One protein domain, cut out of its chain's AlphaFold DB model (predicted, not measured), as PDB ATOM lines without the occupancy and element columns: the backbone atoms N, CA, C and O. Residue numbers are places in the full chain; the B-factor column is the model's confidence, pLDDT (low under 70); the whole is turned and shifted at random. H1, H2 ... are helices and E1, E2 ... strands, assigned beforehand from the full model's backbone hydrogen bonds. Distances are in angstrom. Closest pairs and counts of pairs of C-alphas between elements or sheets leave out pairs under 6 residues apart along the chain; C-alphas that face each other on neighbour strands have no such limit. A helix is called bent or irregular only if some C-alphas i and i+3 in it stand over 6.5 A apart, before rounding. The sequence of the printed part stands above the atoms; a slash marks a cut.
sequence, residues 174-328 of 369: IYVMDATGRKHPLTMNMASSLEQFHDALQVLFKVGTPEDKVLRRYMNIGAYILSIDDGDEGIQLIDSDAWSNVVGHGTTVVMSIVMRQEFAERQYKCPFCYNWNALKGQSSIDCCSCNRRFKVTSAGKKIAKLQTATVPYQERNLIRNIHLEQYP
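AT A GLANCE: This is residues 174 to 328 of the 369 residues of an uncharacterized protein of Galerina marginata (strain CBS 339.88) (UniProt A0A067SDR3). The long strand E4 runs as a spine through the middle of a strongly twisted, branched sheet: E1 with E2 and, on the other side, E3 join its first part, and E9, E8 and E7 join its later part. The helical hairpin H1 and H2 packs on the sheet, with H2 across E4; H3 lies near the beginning of H1, and the small hairpin E5 and E6 lies beside the last part of E4, where the C-alphas of Gln 261 and Lys 269 are 7.7 A apart. The 155 printed residues hold, in order, E1 E2 H1 H2 E3 H3 E4 E5 E6 E7 E8 E9; the seven-stranded sheet is mixed, and E5 and E6 are antiparallel. The class is mixed, helices and strands, with 77 residues in named elements, under half; the whole is compact, radius of gyration of the C-alphas 15.3 A, spans 44 by 33 by 27 A.

HOW THE PARTS SIT: E1, residues 174 to 177, and E2, 183 to 187, form an antiparallel hairpin, with N 174 and O 186 2.8 A apart. H1, 194 to 207, only grazes the sheet with residues 194 to 204. H2, 210 to 220, touches H1's residues 202 to 206, closest C-alphas Phe 205 and Asp 212, 4.8 A, at a shallow tilt of 33 degrees, only just short of steep, opposite ways. H3, 240 to 246, is close to H1 but not clearly touching, closest C-alphas Leu 194 and Ser 240, 5.9 A. E4, 252 to 262, is parallel to E1, N 253 to O 175 2.8 A, and antiparallel to E3, 224 to 228, N 225 to O 256 2.9 A. E5, 267 to 269, and E6, 276 to 278, form a hairpin, N 277 to O 268 2.8 A. E7, 284 to 286, and E8, 293 to 297, form another, N 285 to O 294 2.9 A. E9, 322 to 327, is parallel to E8, N 324 to O 295 2.8 A, and to E4, N 323 to O 257 2.9 A. In H2 and H3 every O i to N i+4 pair is within hydrogen-bond range; in H1 8 of 10 are.

IN THESE COORDINATES: E1 begins at C-alpha 174, (222.374, -0.490, -82.732). H1 is 21.6 A long and irregular, C-alphas 204 and 207 being 7.0 A apart; H2 is 15.5 A, E4 30.8 A and E9 16.0 A. E9 ends at C-alpha 327, (255.042, 3.054, -77.475).

THE WHOLE: The C-alphas of Asn 189 and Glu 265 are farthest apart, 44.6 A. The printed part has no cut. The links E3 to H3 and E8 to E9 are long. Mean pLDDT of the printed part is 90.5; residues 232 and 299 to 308 are under 70.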
ATOM      1  N   ILE A 174     221.082  -0.016 -83.221       96.75
ATOM      2  CA  ILE A 174     222.374  -0.490 -82.732       96.75
ATOM      3  C   ILE A 174     222.521  -0.121 -81.260       96.75
ATOM      4  O   ILE A 174     221.825   0.759 -80.739       96.75
ATOM      5  N   TYR A 175     223.464  -0.758 -80.585       97.44
ATOM      6  CA  TYR A 175     223.808  -0.431 -79.213       97.44
ATOM      7  C   TYR A 175     225.217   0.127 -79.136       97.44
ATOM      8  O   TYR A 175     226.155  -0.457 -79.661       97.44
ATOM      9  N   VAL A 176     225.377   1.232 -78.422       97.62
ATOM     10  CA  VAL A 176     226.687   1.785 -78.092       97.62
ATOM     11  C   VAL A 176     226.972   1.524 -76.630       97.62
ATOM     12  O   VAL A 176     226.231   1.990 -75.767       97.62
ATOM     13  N   MET A 177     228.049   0.806 -76.339       97.94
ATOM     14  CA  MET A 177     228.618   0.760 -75.002       97.94
ATOM     15  C   MET A 177     229.685   1.848 -74.906       97.94
ATOM     16  O   MET A 177     230.741   1.739 -75.528       97.94
ATOM     17  N   ASP A 178     229.401   2.924 -74.174       97.75
ATOM     18  CA  ASP A 178     230.358   4.019 -74.021       97.75
ATOM     19  C   ASP A 178     231.563   3.607 -73.153       97.75
ATOM     20  O   ASP A 178     231.579   2.543 -72.523       97.75
ATOM     21  N   ALA A 179     232.595   4.453 -73.088       97.25
ATOM     22  CA  ALA A 179     233.787   4.113 -72.315       97.25
ATOM     23  C   ALA A 179     233.551   4.076 -70.794       97.25
ATOM     24  O   ALA A 179     234.408   3.582 -70.062       97.25
ATOM     25  N   THR A 180     232.402   4.558 -70.302       97.12
ATOM     26  CA  THR A 180     232.002   4.465 -68.889       97.12
ATOM     27  C   THR A 180     231.144   3.230 -68.599       97.12
ATOM     28  O   THR A 180     230.782   2.985 -67.448       97.12
ATOM     29  N   GLY A 181     230.892   2.395 -69.615       96.31
ATOM     30  CA  GLY A 181     230.164   1.133 -69.517       96.31
ATOM     31  C   GLY A 181     228.647   1.273 -69.648       96.31
ATOM     32  O   GLY A 181     227.925   0.301 -69.427       96.31
ATOM     33  N   ARG A 182     228.130   2.458 -69.994       97.00
ATOM     34  CA  ARG A 182     226.691   2.664 -70.205       97.00
ATOM     35  C   ARG A 182     226.305   2.214 -71.610       97.00
ATOM     36  O   ARG A 182     227.008   2.498 -72.579       97.00
ATOM     37  N   LYS A 183     225.158   1.542 -71.717       97.25
ATOM     38  CA  LYS A 183     224.587   1.077 -72.985       97.25
ATOM     39  C   LYS A 183     223.546   2.076 -73.491       97.25
ATOM     40  O   LYS A 183     222.579   2.365 -72.788       97.25
ATOM     41  N   HIS A 184     223.720   2.554 -74.717       96.62
ATOM     42  CA  HIS A 184     222.853   3.538 -75.361       96.62
ATOM     43  C   HIS A 184     222.283   2.965 -76.660       96.62
ATOM     44  O   HIS A 184     223.061   2.594 -77.539       96.62
ATOM     45  N   PRO A 185     220.953   2.868 -76.811       96.88
ATOM     46  CA  PRO A 185     220.357   2.510 -78.089       96.88
ATOM     47  C   PRO A 185     220.428   3.708 -79.044       96.88
ATOM     48  O   PRO A 185     219.980   4.804 -78.697       96.88
ATOM     49  N   LEU A 186     220.953   3.495 -80.248       96.56
ATOM     50  CA  LEU A 186     220.918   4.464 -81.344       96.56
ATOM     51  C   LEU A 186     220.163   3.863 -82.523       96.56
ATOM     52  O   LEU A 186     220.266   2.669 -82.786       96.56
ATOM     53  N   THR A 187     219.382   4.678 -83.223       95.81
ATOM     54  CA  THR A 187     218.680   4.210 -84.421       95.81
ATOM     55  C   THR A 187     219.670   4.040 -85.570       95.81
ATOM     56  O   THR A 187     220.645   4.788 -85.655       95.81
ATOM     57  N   MET A 188     219.395   3.120 -86.497       94.94
ATOM     58  CA  MET A 188     220.223   2.946 -87.702       94.94
ATOM     59  C   MET A 188     220.392   4.251 -88.492       94.94
ATOM     60  O   MET A 188     221.465   4.517 -89.016       94.94
ATOM     61  N   ASN A 189     219.384   5.130 -88.499       94.75
ATOM     62  CA  ASN A 189     219.481   6.442 -89.152       94.75
ATOM     63  C   ASN A 189     220.550   7.358 -88.534       94.75
ATOM     64  O   ASN A 189     221.099   8.194 -89.237       94.75
ATOM     65  N   MET A 190     220.835   7.231 -87.234       95.69
ATOM     66  CA  MET A 190     221.914   7.974 -86.563       95.69
ATOM     67  C   MET A 190     223.284   7.316 -86.757       95.69
ATOM     68  O   MET A 190     224.297   7.895 -86.391       95.69
ATOM     69  N   ALA A 191     223.299   6.096 -87.287       96.69
ATOM     70  CA  ALA A 191     224.466   5.246 -87.446       96.69
ATOM     71  C   ALA A 191     224.686   4.844 -88.914       96.69
ATOM     72  O   ALA A 191     225.393   3.878 -89.189       96.69
ATOM     73  N   SER A 192     224.069   5.564 -89.859       95.44
ATOM     74  CA  SER A 192     224.108   5.189 -91.278       95.44
ATOM     75  C   SER A 192     225.490   5.390 -91.906       95.44
ATOM     76  O   SER A 192     225.823   4.738 -92.889       95.44
ATOM     77  N   SER A 193     226.315   6.242 -91.294       96.75
ATOM     78  CA  SER A 193     227.740   6.394 -91.577       96.75
ATOM     79  C   SER A 193     228.521   6.651 -90.286       96.75
ATOM     80  O   SER A 193     227.949   7.067 -89.273       96.75
ATOM     81  N   LEU A 194     229.842   6.451 -90.332       96.19
ATOM     82  CA  LEU A 194     230.739   6.729 -89.205       96.19
ATOM     83  C   LEU A 194     230.695   8.209 -88.773       96.19
ATOM     84  O   LEU A 194     230.710   8.511 -87.582       96.19
ATOM     85  N   GLU A 195     230.589   9.137 -89.727       96.50
ATOM     86  CA  GLU A 195     230.474  10.577 -89.453       96.50
ATOM     87  C   GLU A 195     229.174  10.909 -88.708       96.50
ATOM     88  O   GLU A 195     229.208  11.531 -87.646       96.50
ATOM     89  N   GLN A 196     228.031  10.413 -89.195       96.81
ATOM     90  CA  GLN A 196     226.748  10.620 -88.518       96.81
ATOM     91  C   GLN A 196     226.727   9.990 -87.126       96.81
ATOM     92  O   GLN A 196     226.164  10.562 -86.191       96.81
ATOM     93  N   PHE A 197     227.374   8.834 -86.975       97.25
ATOM     94  CA  PHE A 197     227.532   8.197 -85.681       97.25
ATOM     95  C   PHE A 197     228.337   9.074 -84.715       97.25
ATOM     96  O   PHE A 197     227.929   9.256 -83.566       97.25
ATOM     97  N   HIS A 198     229.439   9.675 -85.168       96.31
ATOM     98  CA  HIS A 198     230.202  10.624 -84.360       96.31
ATOM     99  C   HIS A 198     229.368  11.838 -83.939       96.31
ATOM    100  O   HIS A 198     229.396  12.205 -82.760       96.31
ATOM    101  N   ASP A 199     228.581  12.417 -84.845       96.62
ATOM    102  CA  ASP A 199     227.664  13.514 -84.521       96.62
ATOM    103  C   ASP A 199     226.624  13.091 -83.474       96.62
ATOM    104  O   ASP A 199     226.359  13.814 -82.504       96.62
ATOM    105  N   ALA A 200     226.073  11.882 -83.609       96.81
ATOM    106  CA  ALA A 200     225.138  11.322 -82.643       96.81
ATOM    107  C   ALA A 200     225.776  11.168 -81.253       96.81
ATOM    108  O   ALA A 200     225.152  11.533 -80.252       96.81
ATOM    109  N   LEU A 201     227.033  10.710 -81.171       96.88
ATOM    110  CA  LEU A 201     227.776  10.633 -79.909       96.88
ATOM    111  C   LEU A 201     227.996  12.015 -79.276       96.88
ATOM    112  O   LEU A 201     227.831  12.171 -78.063       96.88
ATOM    113  N   GLN A 202     228.313  13.042 -80.071       96.19
ATOM    114  CA  GLN A 202     228.471  14.407 -79.554       96.19
ATOM    115  C   GLN A 202     227.174  14.931 -78.920       96.19
ATOM    116  O   GLN A 202     227.202  15.568 -77.860       96.19
ATOM    117  N   VAL A 203     226.029  14.646 -79.545       95.75
ATOM    118  CA  VAL A 203     224.711  15.005 -79.008       95.75
ATOM    119  C   VAL A 203     224.394  14.194 -77.751       95.75
ATOM    120  O   VAL A 203     223.948  14.770 -76.752       95.75
ATOM    121  N   LEU A 204     224.658  12.885 -77.777       94.75
ATOM    122  CA  LEU A 204     224.410  11.961 -76.671       94.75
ATOM    123  C   LEU A 204     225.121  12.420 -75.394       94.75
ATOM    124  O   LEU A 204     224.498  12.531 -74.338       94.75
ATOM    125  N   PHE A 205     226.396  12.787 -75.499       95.25
ATOM    126  CA  PHE A 205     227.193  13.217 -74.352       95.25
ATOM    127  C   PHE A 205     227.053  14.710 -74.046       95.25
ATOM    128  O   PHE A 205     227.853  15.265 -73.302       95.25
ATOM    129  N   LYS A 206     226.028  15.409 -74.553       92.06
ATOM    130  CA  LYS A 206     225.826  16.829 -74.226       92.06
ATOM    131  C   LYS A 206     225.309  17.060 -72.799       92.06
ATOM    132  O   LYS A 206     225.536  18.139 -72.245       92.06
ATOM    133  N   VAL A 207     224.671  16.047 -72.203       78.56
ATOM    134  CA  VAL A 207     223.795  16.110 -71.012       78.56
ATOM    135  C   VAL A 207     224.478  16.642 -69.741       78.56
ATOM    136  O   VAL A 207     223.805  17.218 -68.891       78.56
ATOM    137  N   GLY A 208     225.809  16.590 -69.658       87.31
ATOM    138  CA  GLY A 208     226.573  17.345 -68.655       87.31
ATOM    139  C   GLY A 208     226.873  16.590 -67.363       87.31
ATOM    140  O   GLY A 208     227.383  17.209 -66.427       87.31
ATOM    141  N   THR A 209     226.621  15.278 -67.318       95.75
ATOM    142  CA  THR A 209     227.100  14.422 -66.220       95.75
ATOM    143  C   THR A 209     228.639  14.388 -66.183       95.75
ATOM    144  O   THR A 209     229.278  14.706 -67.195       95.75
ATOM    145  N   PRO A 210     229.272  14.049 -65.043       96.19
ATOM    146  CA  PRO A 210     230.724  13.873 -64.973       96.19
ATOM    147  C   PRO A 210     231.259  12.911 -66.044       96.19
ATOM    148  O   PRO A 210     232.229  13.236 -66.725       96.19
ATOM    149  N   GLU A 211     230.575  11.791 -66.267       96.88
ATOM    150  CA  GLU A 211     230.870  10.806 -67.309       96.88
ATOM    151  C   GLU A 211     230.830  11.441 -68.702       96.88
ATOM    152  O   GLU A 211     231.766  11.290 -69.482       96.88
ATOM    153  N   ASP A 212     229.788  12.218 -69.002       96.50
ATOM    154  CA  ASP A 212     229.649  12.886 -70.299       96.50
ATOM    155  C   ASP A 212     230.734  13.949 -70.539       96.50
ATOM    156  O   ASP A 212     231.120  14.210 -71.679       96.50
ATOM    157  N   LYS A 213     231.209  14.614 -69.477       96.19
ATOM    158  CA  LYS A 213     232.318  15.579 -69.562       96.19
ATOM    159  C   LYS A 213     233.630  14.868 -69.881       96.19
ATOM    160  O   LYS A 213     234.359  15.322 -70.761       96.19
ATOM    161  N   VAL A 214     233.892  13.746 -69.207       96.12
ATOM    162  CA  VAL A 214     235.047  12.876 -69.468       96.12
ATOM    163  C   VAL A 214     234.998  12.372 -70.909       96.12
ATOM    164  O   VAL A 214     235.923  12.637 -71.670       96.12
ATOM    165  N   LEU A 215     233.898  11.748 -71.338       96.81
ATOM    166  CA  LEU A 215     233.756  11.210 -72.697       96.81
ATOM    167  C   LEU A 215     233.960  12.283 -73.776       96.81
ATOM    168  O   LEU A 215     234.749  12.073 -74.696       96.81
ATOM    169  N   ARG A 216     233.342  13.463 -73.629       96.00
ATOM    170  CA  ARG A 216     233.562  14.587 -74.556       96.00
ATOM    171  C   ARG A 216     235.016  15.024 -74.614       96.00
ATOM    172  O   ARG A 216     235.516  15.299 -75.698       96.00
ATOM    173  N   ARG A 217     235.709  15.083 -73.475       95.19
ATOM    174  CA  ARG A 217     237.130  15.445 -73.438       95.19
ATOM    175  C   ARG A 217     237.964  14.490 -74.296       95.19
ATOM    176  O   ARG A 217     238.728  14.975 -75.124       95.19
ATOM    177  N   TYR A 218     237.797  13.174 -74.133       95.69
ATOM    178  CA  TYR A 218     238.537  12.180 -74.928       95.69
ATOM    179  C   TYR A 218     238.128  12.189 -76.400       95.69
ATOM    180  O   TYR A 218     238.989  12.025 -77.262       95.69
ATOM    181  N   MET A 219     236.854  12.449 -76.705       95.38
ATOM    182  CA  MET A 219     236.407  12.628 -78.087       95.38
ATOM    183  C   MET A 219     237.058  13.840 -78.756       95.38
ATOM    184  O   MET A 219     237.567  13.714 -79.864       95.38
ATOM    185  N   ASN A 220     237.102  14.984 -78.071       94.69
ATOM    186  CA  ASN A 220     237.643  16.231 -78.615       94.69
ATOM    187  C   ASN A 220     239.140  16.143 -78.942       94.69
ATOM    188  O   ASN A 220     239.598  16.783 -79.883       94.69
ATOM    189  N   ILE A 221     239.903  15.367 -78.169       94.56
ATOM    190  CA  ILE A 221     241.336  15.132 -78.420       94.56
ATOM    191  C   ILE A 221     241.590  13.900 -79.306       94.56
ATOM    192  O   ILE A 221     242.740  13.577 -79.590       94.56
ATOM    193  N   GLY A 222     240.540  13.181 -79.722       93.25
ATOM    194  CA  GLY A 222     240.663  11.965 -80.529       93.25
ATOM    195  C   GLY A 222     241.349  10.799 -79.807       93.25
ATOM    196  O   GLY A 222     241.998   9.985 -80.452       93.25
ATOM    197  N   ALA A 223     241.246  10.718 -78.478       94.81
ATOM    198  CA  ALA A 223     241.859   9.668 -77.655       94.81
ATOM    199  C   ALA A 223     240.854   8.558 -77.301       94.81
ATOM    200  O   ALA A 223     240.676   8.184 -76.138       94.81
ATOM    201  N   TYR A 224     240.165   8.043 -78.314       95.62
ATOM    202  CA  TYR A 224     239.239   6.923 -78.195       95.62
ATOM    203  C   TYR A 224     239.255   6.088 -79.472       95.62
ATOM    204  O   TYR A 224     239.648   6.566 -80.532       95.62
ATOM    205  N   ILE A 225     238.800   4.847 -79.355       95.06
ATOM    206  CA  ILE A 225     238.562   3.947 -80.480       95.06
ATOM    207  C   ILE A 225     237.155   3.375 -80.390       95.06
ATOM    208  O   ILE A 225     236.583   3.239 -79.303       95.06
ATOM    209  N   LEU A 226     236.615   3.031 -81.552       96.31
ATOM    210  CA  LEU A 226     235.363   2.309 -81.699       96.31
ATOM    211  C   LEU A 226     235.687   0.895 -82.167       96.31
ATOM    212  O   LEU A 226     236.505   0.704 -83.065       96.31
ATOM    213  N   SER A 227     235.068  -0.096 -81.538       95.56
ATOM    214  CA  SER A 227     235.238  -1.503 -81.897       95.56
ATOM    215  C   SER A 227     233.921  -2.251 -81.795       95.56
ATOM    216  O   SER A 227     233.054  -1.838 -81.033       95.56
ATOM    217  N   ILE A 228     233.766  -3.348 -82.522       94.50
ATOM    218  CA  ILE A 228     232.633  -4.261 -82.336       94.50
ATOM    219  C   ILE A 228     233.040  -5.354 -81.353       94.50
ATOM    220  O   ILE A 228     234.164  -5.858 -81.406       94.50
ATOM    221  N   ASP A 229     232.148  -5.668 -80.416       84.88
ATOM    222  CA  ASP A 229     232.369  -6.743 -79.452       84.88
ATOM    223  C   ASP A 229     232.079  -8.101 -80.098       84.88
ATOM    224  O   ASP A 229     230.928  -8.519 -80.171       84.88
ATOM    225  N   ASP A 230     233.131  -8.752 -80.596       80.88
ATOM    226  CA  ASP A 230     233.072 -10.081 -81.225       80.88
ATOM    227  C   ASP A 230     233.894 -11.124 -80.435       80.88
ATOM    228  O   ASP A 230     234.502 -12.035 -80.985       80.88
ATOM    229  N   GLY A 231     233.996 -10.944 -79.113       71.75
ATOM    230  CA  GLY A 231     234.624 -11.908 -78.201       71.75
ATOM    231  C   GLY A 231     236.150 -11.817 -78.075       71.75
ATOM    232  O   GLY A 231     236.632 -11.724 -76.948       71.75
ATOM    233  N   ASP A 232     236.903 -11.779 -79.183       66.88
ATOM    234  CA  ASP A 232     238.366 -11.988 -79.129       66.88
ATOM    235  C   ASP A 232     239.212 -10.748 -79.471       66.88
ATOM    236  O   ASP A 232     239.831 -10.143 -78.589       66.88
ATOM    237  N   GLU A 233     239.279 -10.332 -80.737       73.38
ATOM    238  CA  GLU A 233     240.161  -9.216 -81.135       73.38
ATOM    239  C   GLU A 233     239.425  -7.887 -81.316       73.38
ATOM    240  O   GLU A 233     240.040  -6.830 -81.176       73.38
ATOM    241  N   GLY A 234     238.104  -7.930 -81.501       81.06
ATOM    242  CA  GLY A 234     237.261  -6.770 -81.769       81.06
ATOM    243  C   GLY A 234     237.636  -6.058 -83.072       81.06
ATOM    244  O   GLY A 234     238.757  -5.590 -83.265       81.06
ATOM    245  N   ILE A 235     236.678  -5.914 -83.982       88.31
ATOM    246  CA  ILE A 235     236.921  -5.211 -85.245       88.31
ATOM    247  C   ILE A 235     236.967  -3.711 -84.953       88.31
ATOM    248  O   ILE A 235     235.961  -3.145 -84.522       88.31
ATOM    249  N   GLN A 236     238.124  -3.070 -85.145       91.94
ATOM    250  CA  GLN A 236     238.249  -1.617 -85.000       91.94
ATOM    251  C   GLN A 236     237.581  -0.908 -86.178       91.94
ATOM    252  O   GLN A 236     237.848  -1.215 -87.337       91.94
ATOM    253  N   LEU A 237     236.741   0.075 -85.872       92.31
ATOM    254  CA  LEU A 237     235.990   0.854 -86.852       92.31
ATOM    255  C   LEU A 237     236.759   2.141 -87.163       92.31
ATOM    256  O   LEU A 237     236.474   3.196 -86.597       92.31
ATOM    257  N   ILE A 238     237.799   2.020 -87.991       89.88
ATOM    258  CA  ILE A 238     238.707   3.130 -88.330       89.88
ATOM    259  C   ILE A 238     238.215   3.896 -89.562       89.88
ATOM    260  O   ILE A 238     238.346   5.118 -89.616       89.88
ATOM    261  N   ASP A 239     237.655   3.188 -90.541       92.19
ATOM    262  CA  ASP A 239     237.234   3.749 -91.821       92.19
ATOM    263  C   ASP A 239     235.745   3.499 -92.115       92.19
ATOM    264  O   ASP A 239     235.050   2.727 -91.443       92.19
ATOM    265  N   SER A 240     235.239   4.226 -93.113       93.00
ATOM    266  CA  SER A 240     233.828   4.182 -93.512       93.00
ATOM    267  C   SER A 240     233.433   2.854 -94.169       93.00
ATOM    268  O   SER A 240     232.254   2.484 -94.141       93.00
ATOM    269  N   ASP A 241     234.395   2.137 -94.745       93.25
ATOM    270  CA  ASP A 241     234.152   0.869 -95.430       93.25
ATOM    271  C   ASP A 241     233.943  -0.246 -94.398       93.25
ATOM    272  O   ASP A 241     232.942  -0.963 -94.441       93.25
ATOM    273  N   ALA A 242     234.819  -0.330 -93.394       91.75
ATOM    274  CA  ALA A 242     234.676  -1.215 -92.242       91.75
ATOM    275  C   ALA A 242     233.377  -0.933 -91.476       91.75
ATOM    276  O   ALA A 242     232.701  -1.866 -91.046       91.75
ATOM    277  N   TRP A 243     232.988   0.338 -91.343       95.12
ATOM    278  CA  TRP A 243     231.708   0.703 -90.736       95.12
ATOM    279  C   TRP A 243     230.521   0.081 -91.479       95.12
ATOM    280  O   TRP A 243     229.731  -0.650 -90.885       95.12
ATOM    281  N   SER A 244     230.421   0.338 -92.784       93.69
ATOM    282  CA  SER A 244     229.264  -0.061 -93.601       93.69
ATOM    283  C   SER A 244     229.139  -1.579 -93.752       93.69
ATOM    284  O   SER A 244     228.034  -2.095 -93.893       93.69
ATOM    285  N   ASN A 245     230.266  -2.293 -93.700       94.31
ATOM    286  CA  ASN A 245     230.299  -3.747 -93.850       94.31
ATOM    287  C   ASN A 245     229.930  -4.504 -92.569       94.31
ATOM    288  O   ASN A 245     229.461  -5.637 -92.657       94.31
ATOM    289  N   VAL A 246     230.170  -3.919 -91.391       94.06
ATOM    290  CA  VAL A 246     230.068  -4.655 -90.118       94.06
ATOM    291  C   VAL A 246     228.948  -4.127 -89.216       94.06
ATOM    292  O   VAL A 246     228.375  -4.888 -88.440       94.06
ATOM    293  N   VAL A 247     228.584  -2.846 -89.310       95.75
ATOM    294  CA  VAL A 247     227.545  -2.259 -88.452       95.75
ATOM    295  C   VAL A 247     226.155  -2.499 -89.044       95.75
ATOM    296  O   VAL A 247     225.733  -1.832 -89.985       95.75
ATOM    297  N   GLY A 248     225.411  -3.431 -88.444       95.31
ATOM    298  CA  GLY A 248     224.012  -3.727 -88.779       95.31
ATOM    299  C   GLY A 248     223.068  -3.692 -87.574       95.31
ATOM    300  O   GLY A 248     223.484  -3.446 -86.439       95.31
ATOM    301  N   HIS A 249     221.786  -3.983 -87.806       95.31
ATOM    302  CA  HIS A 249     220.780  -4.082 -86.744       95.31
ATOM    303  C   HIS A 249     221.233  -5.022 -85.609       95.31
ATOM    304  O   HIS A 249     221.697  -6.133 -85.853       95.31
ATOM    305  N   GLY A 250     221.092  -4.575 -84.361       94.50
ATOM    306  CA  GLY A 250     221.466  -5.328 -83.161       94.50
ATOM    307  C   GLY A 250     222.958  -5.299 -82.808       94.50
ATOM    308  O   GLY A 250     223.323  -5.750 -81.720       94.50
ATOM    309  N   THR A 251     223.815  -4.731 -83.661       95.69
ATOM    310  CA  THR A 251     225.266  -4.651 -83.419       95.69
ATOM    311  C   THR A 251     225.572  -3.854 -82.153       95.69
ATOM    312  O   THR A 251     224.945  -2.825 -81.889       95.69
ATOM    313  N   THR A 252     226.561  -4.308 -81.377       96.62
ATOM    314  CA  THR A 252     227.076  -3.565 -80.220       96.62
ATOM    315  C   THR A 252     228.444  -2.962 -80.534       96.62
ATOM    316  O   THR A 252     229.442  -3.671 -80.643       96.62
ATOM    317  N   VAL A 253     228.481  -1.637 -80.651       97.12
ATOM    318  CA  VAL A 253     229.703  -0.846 -80.810       97.12
ATOM    319  C   VAL A 253     230.216  -0.448 -79.428       97.12
ATOM    320  O   VAL A 253     229.530   0.226 -78.661       97.12
ATOM    321  N   VAL A 254     231.437  -0.845 -79.099       97.06
ATOM    322  CA  VAL A 254     232.129  -0.514 -77.855       97.06
ATOM    323  C   VAL A 254     233.099   0.633 -78.100       97.06
ATOM    324  O   VAL A 254     234.051   0.516 -78.875       97.06
ATOM    325  N   MET A 255     232.885   1.729 -77.383       97.81
ATOM    326  CA  MET A 255     233.810   2.849 -77.296       97.81
ATOM    327  C   MET A 255     234.804   2.598 -76.161       97.81
ATOM    328  O   MET A 255     234.410   2.362 -75.019       97.81
ATOM    329  N   SER A 256     236.097   2.687 -76.460       96.38
ATOM    330  CA  SER A 256     237.171   2.566 -75.467       96.38
ATOM    331  C   SER A 256     238.048   3.808 -75.479       96.38
ATOM    332  O   SER A 256     238.363   4.332 -76.545       96.38
ATOM    333  N   ILE A 257     238.466   4.277 -74.303       96.06
ATOM    334  CA  ILE A 257     239.438   5.373 -74.194       96.06
ATOM    335  C   ILE A 257     240.840   4.818 -74.412       96.06
ATOM    336  O   ILE A 257     241.216   3.821 -73.791       96.06
ATOM    337  N   VAL A 258     241.610   5.480 -75.273       94.25
ATOM    338  CA  VAL A 258     242.985   5.087 -75.568       94.25
ATOM    339  C   VAL A 258     243.926   5.736 -74.568       94.25
ATOM    340  O   VAL A 258     243.971   6.957 -74.423       94.25
ATOM    341  N   MET A 259     244.705   4.904 -73.892       92.81
ATOM    342  CA  MET A 259     245.791   5.324 -73.019       92.81
ATOM    343  C   MET A 259     247.107   4.810 -73.580       92.81
ATOM    344  O   MET A 259     247.185   3.681 -74.060       92.81
ATOM    345  N   ARG A 260     248.161   5.620 -73.478       89.81
ATOM    346  CA  ARG A 260     249.505   5.177 -73.840       89.81
ATOM    347  C   ARG A 260     250.370   4.980 -72.618       89.81
ATOM    348  O   ARG A 260     250.279   5.743 -71.658       89.81
ATOM    349  N   GLN A 261     251.234   3.985 -72.690       89.44
ATOM    350  CA  GLN A 261     252.256   3.730 -71.689       89.44
ATOM    351  C   GLN A 261     253.582   3.386 -72.363       89.44
ATOM    352  O   GLN A 261     253.616   2.921 -73.506       89.44
ATOM    353  N   GLU A 262     254.667   3.595 -71.630       87.00
ATOM    354  CA  GLU A 262     255.998   3.182 -72.057       87.00
ATOM    355  C   GLU A 262     256.045   1.668 -72.264       87.00
ATOM    356  O   GLU A 262     255.436   0.892 -71.517       87.00
ATOM    357  N   PHE A 263     256.745   1.252 -73.316       83.75
ATOM    358  CA  PHE A 263     256.986  -0.153 -73.580       83.75
ATOM    359  C   PHE A 263     257.795  -0.769 -72.438       83.75
ATOM    360  O   PHE A 263     258.900  -0.331 -72.129       83.75
ATOM    361  N   ALA A 264     257.232  -1.818 -71.849       80.19
ATOM    362  CA  ALA A 264     257.911  -2.719 -70.937       80.19
ATOM    363  C   ALA A 264     257.722  -4.128 -71.494       80.19
ATOM    364  O   ALA A 264     256.590  -4.535 -71.783       80.19
ATOM    365  N   GLU A 265     258.823  -4.850 -71.691       82.50
ATOM    366  CA  GLU A 265     258.795  -6.158 -72.339       82.50
ATOM    367  C   GLU A 265     257.786  -7.095 -71.666       82.50
ATOM    368  O   GLU A 265     257.900  -7.427 -70.487       82.50
ATOM    369  N   ARG A 266     256.783  -7.528 -72.444       84.38
ATOM    370  CA  ARG A 266     255.758  -8.511 -72.049       84.38
ATOM    371  C   ARG A 266     254.954  -8.131 -70.798       84.38
ATOM    372  O   ARG A 266     254.336  -9.006 -70.190       84.38
ATOM    373  N   GLN A 267     254.927  -6.857 -70.411       91.81
ATOM    374  CA  GLN A 267     254.211  -6.401 -69.222       91.81
ATOM    375  C   GLN A 267     253.409  -5.132 -69.492       91.81
ATOM    376  O   GLN A 267     253.852  -4.233 -70.198       91.81
ATOM    377  N   TYR A 268     252.226  -5.043 -68.883       93.81
ATOM    378  CA  TYR A 268     251.361  -3.868 -68.949       93.81
ATOM    379  C   TYR A 268     251.030  -3.369 -67.549       93.81
ATOM    380  O   TYR A 268     250.634  -4.143 -66.668       93.81
ATOM    381  N   LYS A 269     251.156  -2.058 -67.348       94.81
ATOM    382  CA  LYS A 269     250.803  -1.418 -66.089       94.81
ATOM    383  C   LYS A 269     249.301  -1.163 -66.072       94.81
ATOM    384  O   LYS A 269     248.767  -0.483 -66.941       94.81
ATOM    385  N   CYS A 270     248.604  -1.708 -65.078       94.62
ATOM    386  CA  CYS A 270     247.166  -1.506 -64.952       94.62
ATOM    387  C   CYS A 270     246.859  -0.003 -64.823       94.62
ATOM    388  O   CYS A 270     247.391   0.647 -63.919       94.62
ATOM    389  N   PRO A 271     245.954   0.559 -65.640       92.94
ATOM    390  CA  PRO A 271     245.654   1.987 -65.597       92.94
ATOM    391  C   PRO A 271     244.867   2.375 -64.336       92.94
ATOM    392  O   PRO A 271     244.785   3.551 -63.997       92.94
ATOM    393  N   PHE A 272     244.300   1.405 -63.614       93.00
ATOM    394  CA  PHE A 272     243.470   1.646 -62.434       93.00
ATOM    395  C   PHE A 272     244.248   1.556 -61.119       93.00
ATOM    396  O   PHE A 272     244.159   2.465 -60.302       93.00
ATOM    397  N   CYS A 273     245.001   0.470 -60.914       94.31
ATOM    398  CA  CYS A 273     245.725   0.204 -59.663       94.31
ATOM    399  C   CYS A 273     247.250   0.255 -59.809       94.31
ATOM    400  O   CYS A 273     247.958   0.034 -58.835       94.31
ATOM    401  N   TYR A 274     247.761   0.518 -61.017       93.00
ATOM    402  CA  TYR A 274     249.191   0.597 -61.327       93.00
ATOM    403  C   TYR A 274     250.006  -0.686 -61.128       93.00
ATOM    404  O   TYR A 274     251.223  -0.645 -61.307       93.00
ATOM    405  N   ASN A 275     249.367  -1.817 -60.826       96.06
ATOM    406  CA  ASN A 275     250.048  -3.103 -60.753       96.06
ATOM    407  C   ASN A 275     250.489  -3.575 -62.146       96.06
ATOM    408  O   ASN A 275     249.751  -3.401 -63.121       96.06
ATOM    409  N   TRP A 276     251.662  -4.195 -62.242       95.06
ATOM    410  CA  TRP A 276     252.162  -4.789 -63.482       95.06
ATOM    411  C   TRP A 276     251.496  -6.140 -63.749       95.06
ATOM    412  O   TRP A 276     251.327  -6.949 -62.840       95.06
ATOM    413  N   ASN A 277     251.106  -6.381 -64.999       95.50
ATOM    414  CA  ASN A 277     250.444  -7.609 -65.432       95.50
ATOM    415  C   ASN A 277     251.217  -8.193 -66.612       95.50
ATOM    416  O   ASN A 277     251.538  -7.472 -67.556       95.50
ATOM    417  N   ALA A 278     251.510  -9.490 -66.557       92.56
ATOM    418  CA  ALA A 278     252.179 -10.190 -67.646       92.56
ATOM    419  C   ALA A 278     251.231 -10.373 -68.840       92.56
ATOM    420  O   ALA A 278     250.077 -10.772 -68.671       92.56
ATOM    421  N   LEU A 279     251.731 -10.120 -70.049       87.06
ATOM    422  CA  LEU A 279     251.017 -10.400 -71.288       87.06
ATOM    423  C   LEU A 279     251.045 -11.911 -71.557       87.06
ATOM    424  O   LEU A 279     252.112 -12.491 -71.738       87.06
ATOM    425  N   LYS A 280     249.870 -12.543 -71.628       87.69
ATOM    426  CA  LYS A 280     249.718 -13.980 -71.927       87.69
ATOM    427  C   LYS A 280     249.323 -14.250 -73.387       87.69
ATOM    428  O   LYS A 280     248.611 -15.205 -73.664       87.69
ATOM    429  N   GLY A 281     249.733 -13.374 -74.308       83.75
ATOM    430  CA  GLY A 281     249.346 -13.445 -75.726       83.75
ATOM    431  C   GLY A 281     247.891 -13.053 -76.013       83.75
ATOM    432  O   GLY A 281     247.403 -13.318 -77.101       83.75
ATOM    433  N   GLN A 282     247.200 -12.437 -75.051       85.62
ATOM    434  CA  GLN A 282     245.800 -12.025 -75.175       85.62
ATOM    435  C   GLN A 282     245.687 -10.525 -75.486       85.62
ATOM    436  O   GLN A 282     246.469  -9.720 -74.979       85.62
ATOM    437  N   SER A 283     244.676 -10.154 -76.276       89.00
ATOM    438  CA  SER A 283     244.263  -8.770 -76.579       89.00
ATOM    439  C   SER A 283     243.584  -8.073 -75.392       89.00
ATOM    440  O   SER A 283     243.368  -6.860 -75.407       89.00
ATOM    441  N   SER A 284     243.244  -8.829 -74.347       92.62
ATOM    442  CA  SER A 284     242.629  -8.339 -73.121       92.62
ATOM    443  C   SER A 284     243.348  -8.891 -71.897       92.62
ATOM    444  O   SER A 284     243.768 -10.044 -71.873       92.62
ATOM    445  N   ILE A 285     243.509  -8.048 -70.879       93.31
ATOM    446  CA  ILE A 285     244.178  -8.383 -69.628       93.31
ATOM    447  C   ILE A 285     243.219  -8.102 -68.476       93.31
ATOM    448  O   ILE A 285     242.772  -6.968 -68.289       93.31
ATOM    449  N   ASP A 286     242.957  -9.129 -67.673       95.31
ATOM    450  CA  ASP A 286     242.311  -8.996 -66.370       95.31
ATOM    451  C   ASP A 286     243.385  -8.711 -65.313       95.31
ATOM    452  O   ASP A 286     244.305  -9.503 -65.096       95.31
ATOM    453  N   CYS A 287     243.312  -7.542 -64.673       95.75
ATOM    454  CA  CYS A 287     244.319  -7.150 -63.698       95.75
ATOM    455  C   CYS A 287     244.255  -8.023 -62.444       95.75
ATOM    456  O   CYS A 287     243.241  -8.019 -61.751       95.75
ATOM    457  N   CYS A 288     245.363  -8.662 -62.067       95.75
ATOM    458  CA  CYS A 288     245.402  -9.569 -60.913       95.75
ATOM    459  C   CYS A 288     245.215  -8.883 -59.548       95.75
ATOM    460  O   CYS A 288     244.977  -9.561 -58.555       95.75
ATOM    461  N   SER A 289     245.357  -7.555 -59.474       96.88
ATOM    462  CA  SER A 289     245.213  -6.802 -58.222       96.88
ATOM    463  C   SER A 289     243.805  -6.238 -58.033       96.88
ATOM    464  O   SER A 289     243.238  -6.369 -56.953       96.88
ATOM    465  N   CYS A 290     243.225  -5.613 -59.064       95.88
ATOM    466  CA  CYS A 290     241.915  -4.958 -58.955       95.88
ATOM    467  C   CYS A 290     240.785  -5.661 -59.719       95.88
ATOM    468  O   CYS A 290     239.670  -5.141 -59.738       95.88
ATOM    469  N   ASN A 291     241.068  -6.798 -60.364       95.62
ATOM    470  CA  ASN A 291     240.130  -7.600 -61.160       95.62
ATOM    471  C   ASN A 291     239.410  -6.815 -62.269       95.62
ATOM    472  O   ASN A 291     238.337  -7.206 -62.724       95.62
ATOM    473  N   ARG A 292     239.976  -5.683 -62.703       94.81
ATOM    474  CA  ARG A 292     239.451  -4.913 -63.832       94.81
ATOM    475  C   ARG A 292     240.111  -5.361 -65.126       94.81
ATOM    476  O   ARG A 292     241.333  -5.507 -65.175       94.81
ATOM    477  N   ARG A 293     239.290  -5.482 -66.163       94.50
ATOM    478  CA  ARG A 293     239.699  -5.788 -67.530       94.50
ATOM    479  C   ARG A 293     240.127  -4.530 -68.281       94.50
ATOM    480  O   ARG A 293     239.525  -3.473 -68.107       94.50
ATOM    481  N   PHE A 294     241.133  -4.646 -69.137       94.56
ATOM    482  CA  PHE A 294     241.470  -3.640 -70.146       94.56
ATOM    483  C   PHE A 294     241.966  -4.317 -71.428       94.56
ATOM    484  O   PHE A 294     242.463  -5.443 -71.387       94.56
ATOM    485  N   LYS A 295     241.793  -3.660 -72.578       93.94
ATOM    486  CA  LYS A 295     242.312  -4.137 -73.868       93.94
ATOM    487  C   LYS A 295     243.732  -3.623 -74.088       93.94
ATOM    488  O   LYS A 295     244.099  -2.576 -73.552       93.94
ATOM    489  N   VAL A 296     244.535  -4.355 -74.849       92.81
ATOM    490  CA  VAL A 296     245.923  -4.013 -75.168       92.81
ATOM    491  C   VAL A 296     246.204  -4.218 -76.651       92.81
ATOM    492  O   VAL A 296     245.728  -5.176 -77.255       92.81
ATOM    493  N   THR A 297     247.023  -3.348 -77.240       87.88
ATOM    494  CA  THR A 297     247.652  -3.623 -78.540       87.88
ATOM    495  C   THR A 297     249.031  -4.226 -78.309       87.88
ATOM    496  O   THR A 297     249.855  -3.630 -77.608       87.88
ATOM    497  N   SER A 298     249.307  -5.376 -78.927       75.88
ATOM    498  CA  SER A 298     250.650  -5.959 -78.968       75.88
ATOM    499  C   SER A 298     251.650  -4.966 -79.567       75.88
ATOM    500  O   SER A 298     251.398  -4.374 -80.622       75.88
ATOM    501  N   ALA A 299     252.787  -4.783 -78.895       66.50
ATOM    502  CA  ALA A 299     253.851  -3.904 -79.361       66.50
ATOM    503  C   ALA A 299     254.291  -4.276 -80.790       66.50
ATOM    504  O   ALA A 299     254.507  -5.445 -81.096       66.50
ATOM    505  N   GLY A 300     254.386  -3.275 -81.671       62.50
ATOM    506  CA  GLY A 300     254.784  -3.447 -83.076       62.50
ATOM    507  C   GLY A 300     253.683  -3.143 -84.095       62.50
ATOM    508  O   GLY A 300     253.996  -2.730 -85.212       62.50
ATOM    509  N   LYS A 301     252.399  -3.222 -83.716       64.44
ATOM    510  CA  LYS A 301     251.316  -2.680 -84.553       64.44
ATOM    511  C   LYS A 301     251.305  -1.155 -84.411       64.44
ATOM    512  O   LYS A 301     250.877  -0.617 -83.393       64.44
ATOM    513  N   LYS A 302     251.821  -0.452 -85.426       56.81
ATOM    514  CA  LYS A 302     251.721   1.011 -85.525       56.81
ATOM    515  C   LYS A 302     250.251   1.382 -85.708       56.81
ATOM    516  O   LYS A 302     249.730   1.298 -86.814       56.81
ATOM    517  N   ILE A 303     249.593   1.792 -84.632       59.84
ATOM    518  CA  ILE A 303     248.311   2.488 -84.743       59.84
ATOM    519  C   ILE A 303     248.618   3.916 -85.209       59.84
ATOM    520  O   ILE A 303     249.660   4.483 -84.857       59.84
ATOM    521  N   ALA A 304     247.758   4.466 -86.072       59.84
ATOM    522  CA  ALA A 304     247.867   5.840 -86.555       59.84
ATOM    523  C   ALA A 304     248.086   6.815 -85.384       59.84
ATOM    524  O   ALA A 304     247.732   6.515 -84.245       59.84
ATOM    525  N   LYS A 305     248.698   7.978 -85.648       57.94
ATOM    526  CA  LYS A 305     249.058   8.986 -84.634       57.94
ATOM    527  C   LYS A 305     247.822   9.520 -83.880       57.94
ATOM    528  O   LYS A 305     247.391  10.639 -84.124       57.94
ATOM    529  N   LEU A 306     247.277   8.761 -82.931       62.41
ATOM    530  CA  LEU A 306     246.323   9.278 -81.955       62.41
ATOM    531  C   LEU A 306     247.058  10.208 -80.987       62.41
ATOM    532  O   LEU A 306     248.259  10.041 -80.743       62.41
ATOM    533  N   GLN A 307     246.363  11.197 -80.436       66.12
ATOM    534  CA  GLN A 307     246.931  12.017 -79.371       66.12
ATOM    535  C   GLN A 307     246.987  11.200 -78.080       66.12
ATOM    536  O   GLN A 307     246.051  10.484 -77.731       66.12
ATOM    537  N   THR A 308     248.108  11.294 -77.369       62.25
ATOM    538  CA  THR A 308     248.258  10.637 -76.073       62.25
ATOM    539  C   THR A 308     247.493  11.422 -75.016       62.25
ATOM    540  O   THR A 308     247.767  12.605 -74.815       62.25
ATOM    541  N   ALA A 309     246.589  10.761 -74.299       73.00
ATOM    542  CA  ALA A 309     245.921  11.340 -73.145       73.00
ATOM    543  C   ALA A 309     246.381  10.645 -71.861       73.00
ATOM    544  O   ALA A 309     246.212   9.437 -71.696       73.00
ATOM    545  N   THR A 310     246.944  11.415 -70.928       80.25
ATOM    546  CA  THR A 310     247.128  10.949 -69.550       80.25
ATOM    547  C   THR A 310     245.819  11.147 -68.812       80.25
ATOM    548  O   THR A 310     245.354  12.278 -68.667       80.25
ATOM    549  N   VAL A 311     245.231  10.057 -68.325       81.12
ATOM    550  CA  VAL A 311     243.949  10.126 -67.622       81.12
ATOM    551  C   VAL A 311     244.168  10.548 -66.173       81.12
ATOM    552  O   VAL A 311     244.834   9.816 -65.418       81.12
ATOM    553  N   PRO A 312     243.622  11.710 -65.757       87.44
ATOM    554  CA  PRO A 312     243.704  12.168 -64.381       87.44
ATOM    555  C   PRO A 312     243.140  11.120 -63.430       87.44
ATOM    556  O   PRO A 312     242.143  10.468 -63.734       87.44
ATOM    557  N   TYR A 313     243.748  10.986 -62.253       86.06
ATOM    558  CA  TYR A 313     243.346   9.988 -61.258       86.06
ATOM    559  C   TYR A 313     241.840  10.036 -60.933       86.06
ATOM    560  O   TYR A 313     241.190   8.998 -60.853       86.06
ATOM    561  N   GLN A 314     241.278  11.245 -60.851       90.56
ATOM    562  CA  GLN A 314     239.861  11.492 -60.566       90.56
ATOM    563  C   GLN A 314     238.913  10.911 -61.636       90.56
ATOM    564  O   GLN A 314     237.811  10.483 -61.308       90.56
ATOM    565  N   GLU A 315     239.337  10.844 -62.903       92.56
ATOM    566  CA  GLU A 315     238.499  10.370 -64.017       92.56
ATOM    567  C   GLU A 315     238.520   8.840 -64.163       92.56
ATOM    568  O   GLU A 315     237.611   8.248 -64.742       92.56
ATOM    569  N   ARG A 316     239.526   8.157 -63.607       88.75
ATOM    570  CA  ARG A 316     239.742   6.711 -63.820       88.75
ATOM    571  C   ARG A 316     238.656   5.825 -63.238       88.75
ATOM    572  O   ARG A 316     238.466   4.704 -63.699       88.75
ATOM    573  N   ASN A 317     237.959   6.303 -62.215       91.75
ATOM    574  CA  ASN A 317     236.835   5.575 -61.634       91.75
ATOM    575  C   ASN A 317     235.563   5.679 -62.480       91.75
ATOM    576  O   ASN A 317     234.686   4.828 -62.341       91.75
ATOM    577  N   LEU A 318     235.494   6.672 -63.371       96.12
ATOM    578  CA  LEU A 318     234.383   6.864 -64.301       96.12
ATOM    579  C   LEU A 318     234.554   6.015 -65.565       96.12
ATOM    580  O   LEU A 318     233.570   5.662 -66.202       96.12
ATOM    581  N   ILE A 319     235.787   5.654 -65.918       95.88
ATOM    582  CA  ILE A 319     236.096   4.899 -67.133       95.88
ATOM    583  C   ILE A 319     236.108   3.397 -66.829       95.88
ATOM    584  O   ILE A 319     236.723   2.939 -65.864       95.88
ATOM    585  N   ARG A 320     235.431   2.622 -67.674       95.88
ATOM    586  CA  ARG A 320     235.346   1.158 -67.608       95.88
ATOM    587  C   ARG A 320     236.056   0.489 -68.779       95.88
ATOM    588  O   ARG A 320     236.757  -0.489 -68.553       95.88
ATOM    589  N   ASN A 321     235.948   1.055 -69.980       95.81
ATOM    590  CA  ASN A 321     236.560   0.502 -71.186       95.81
ATOM    591  C   ASN A 321     237.820   1.297 -71.546       95.81
ATOM    592  O   ASN A 321     237.746   2.435 -72.020       95.81
ATOM    593  N   ILE A 322     238.983   0.691 -71.298       95.31
ATOM    594  CA  ILE A 322     240.296   1.255 -71.625       95.31
ATOM    595  C   ILE A 322     240.988   0.353 -72.634       95.31
ATOM    596  O   ILE A 322     241.035  -0.866 -72.458       95.31
ATOM    597  N   HIS A 323     241.582   0.989 -73.637       94.31
ATOM    598  CA  HIS A 323     242.503   0.380 -74.578       94.31
ATOM    599  C   HIS A 323     243.912   0.930 -74.340       94.31
ATOM    600  O   HIS A 323     244.127   2.138 -74.422       94.31
ATOM    601  N   LEU A 324     244.867   0.065 -74.003       93.50
ATOM    602  CA  LEU A 324     246.257   0.443 -73.766       93.50
ATOM    603  C   LEU A 324     247.127   0.204 -74.998       93.50
ATOM    604  O   LEU A 324     247.240  -0.913 -75.506       93.50
ATOM    605  N   GLU A 325     247.837   1.249 -75.401       91.38
ATOM    606  CA  GLU A 325     248.881   1.198 -76.418       91.38
ATOM    607  C   GLU A 325     250.256   1.338 -75.765       91.38
ATOM    608  O   GLU A 325     250.488   2.232 -74.945       91.38
ATOM    609  N   GLN A 326     251.195   0.475 -76.148       88.94
ATOM    610  CA  GLN A 326     252.604   0.667 -75.817       88.94
ATOM    611  C   GLN A 326     253.299   1.432 -76.934       88.94
ATOM    612  O   GLN A 326     253.162   1.085 -78.108       88.94
ATOM    613  N   TYR A 327     254.078   2.444 -76.567       84.38
ATOM    614  CA  TYR A 327     255.042   3.054 -77.475       84.38
ATOM    615  C   TYR A 327     256.443   2.583 -77.101       84.38
ATOM    616  O   TYR A 327     256.742   2.501 -75.905       84.38
ATOM    617  N   PRO A 328     257.308   2.270 -78.087       81.44
ATOM    618  CA  PRO A 328     258.699   1.966 -77.788       81.44
ATOM    619  C   PRO A 328     259.262   3.124 -76.973       81.44
ATOM    620  O   PRO A 328     259.000   4.286 -77.304       81.44
TER     621      PRO A 328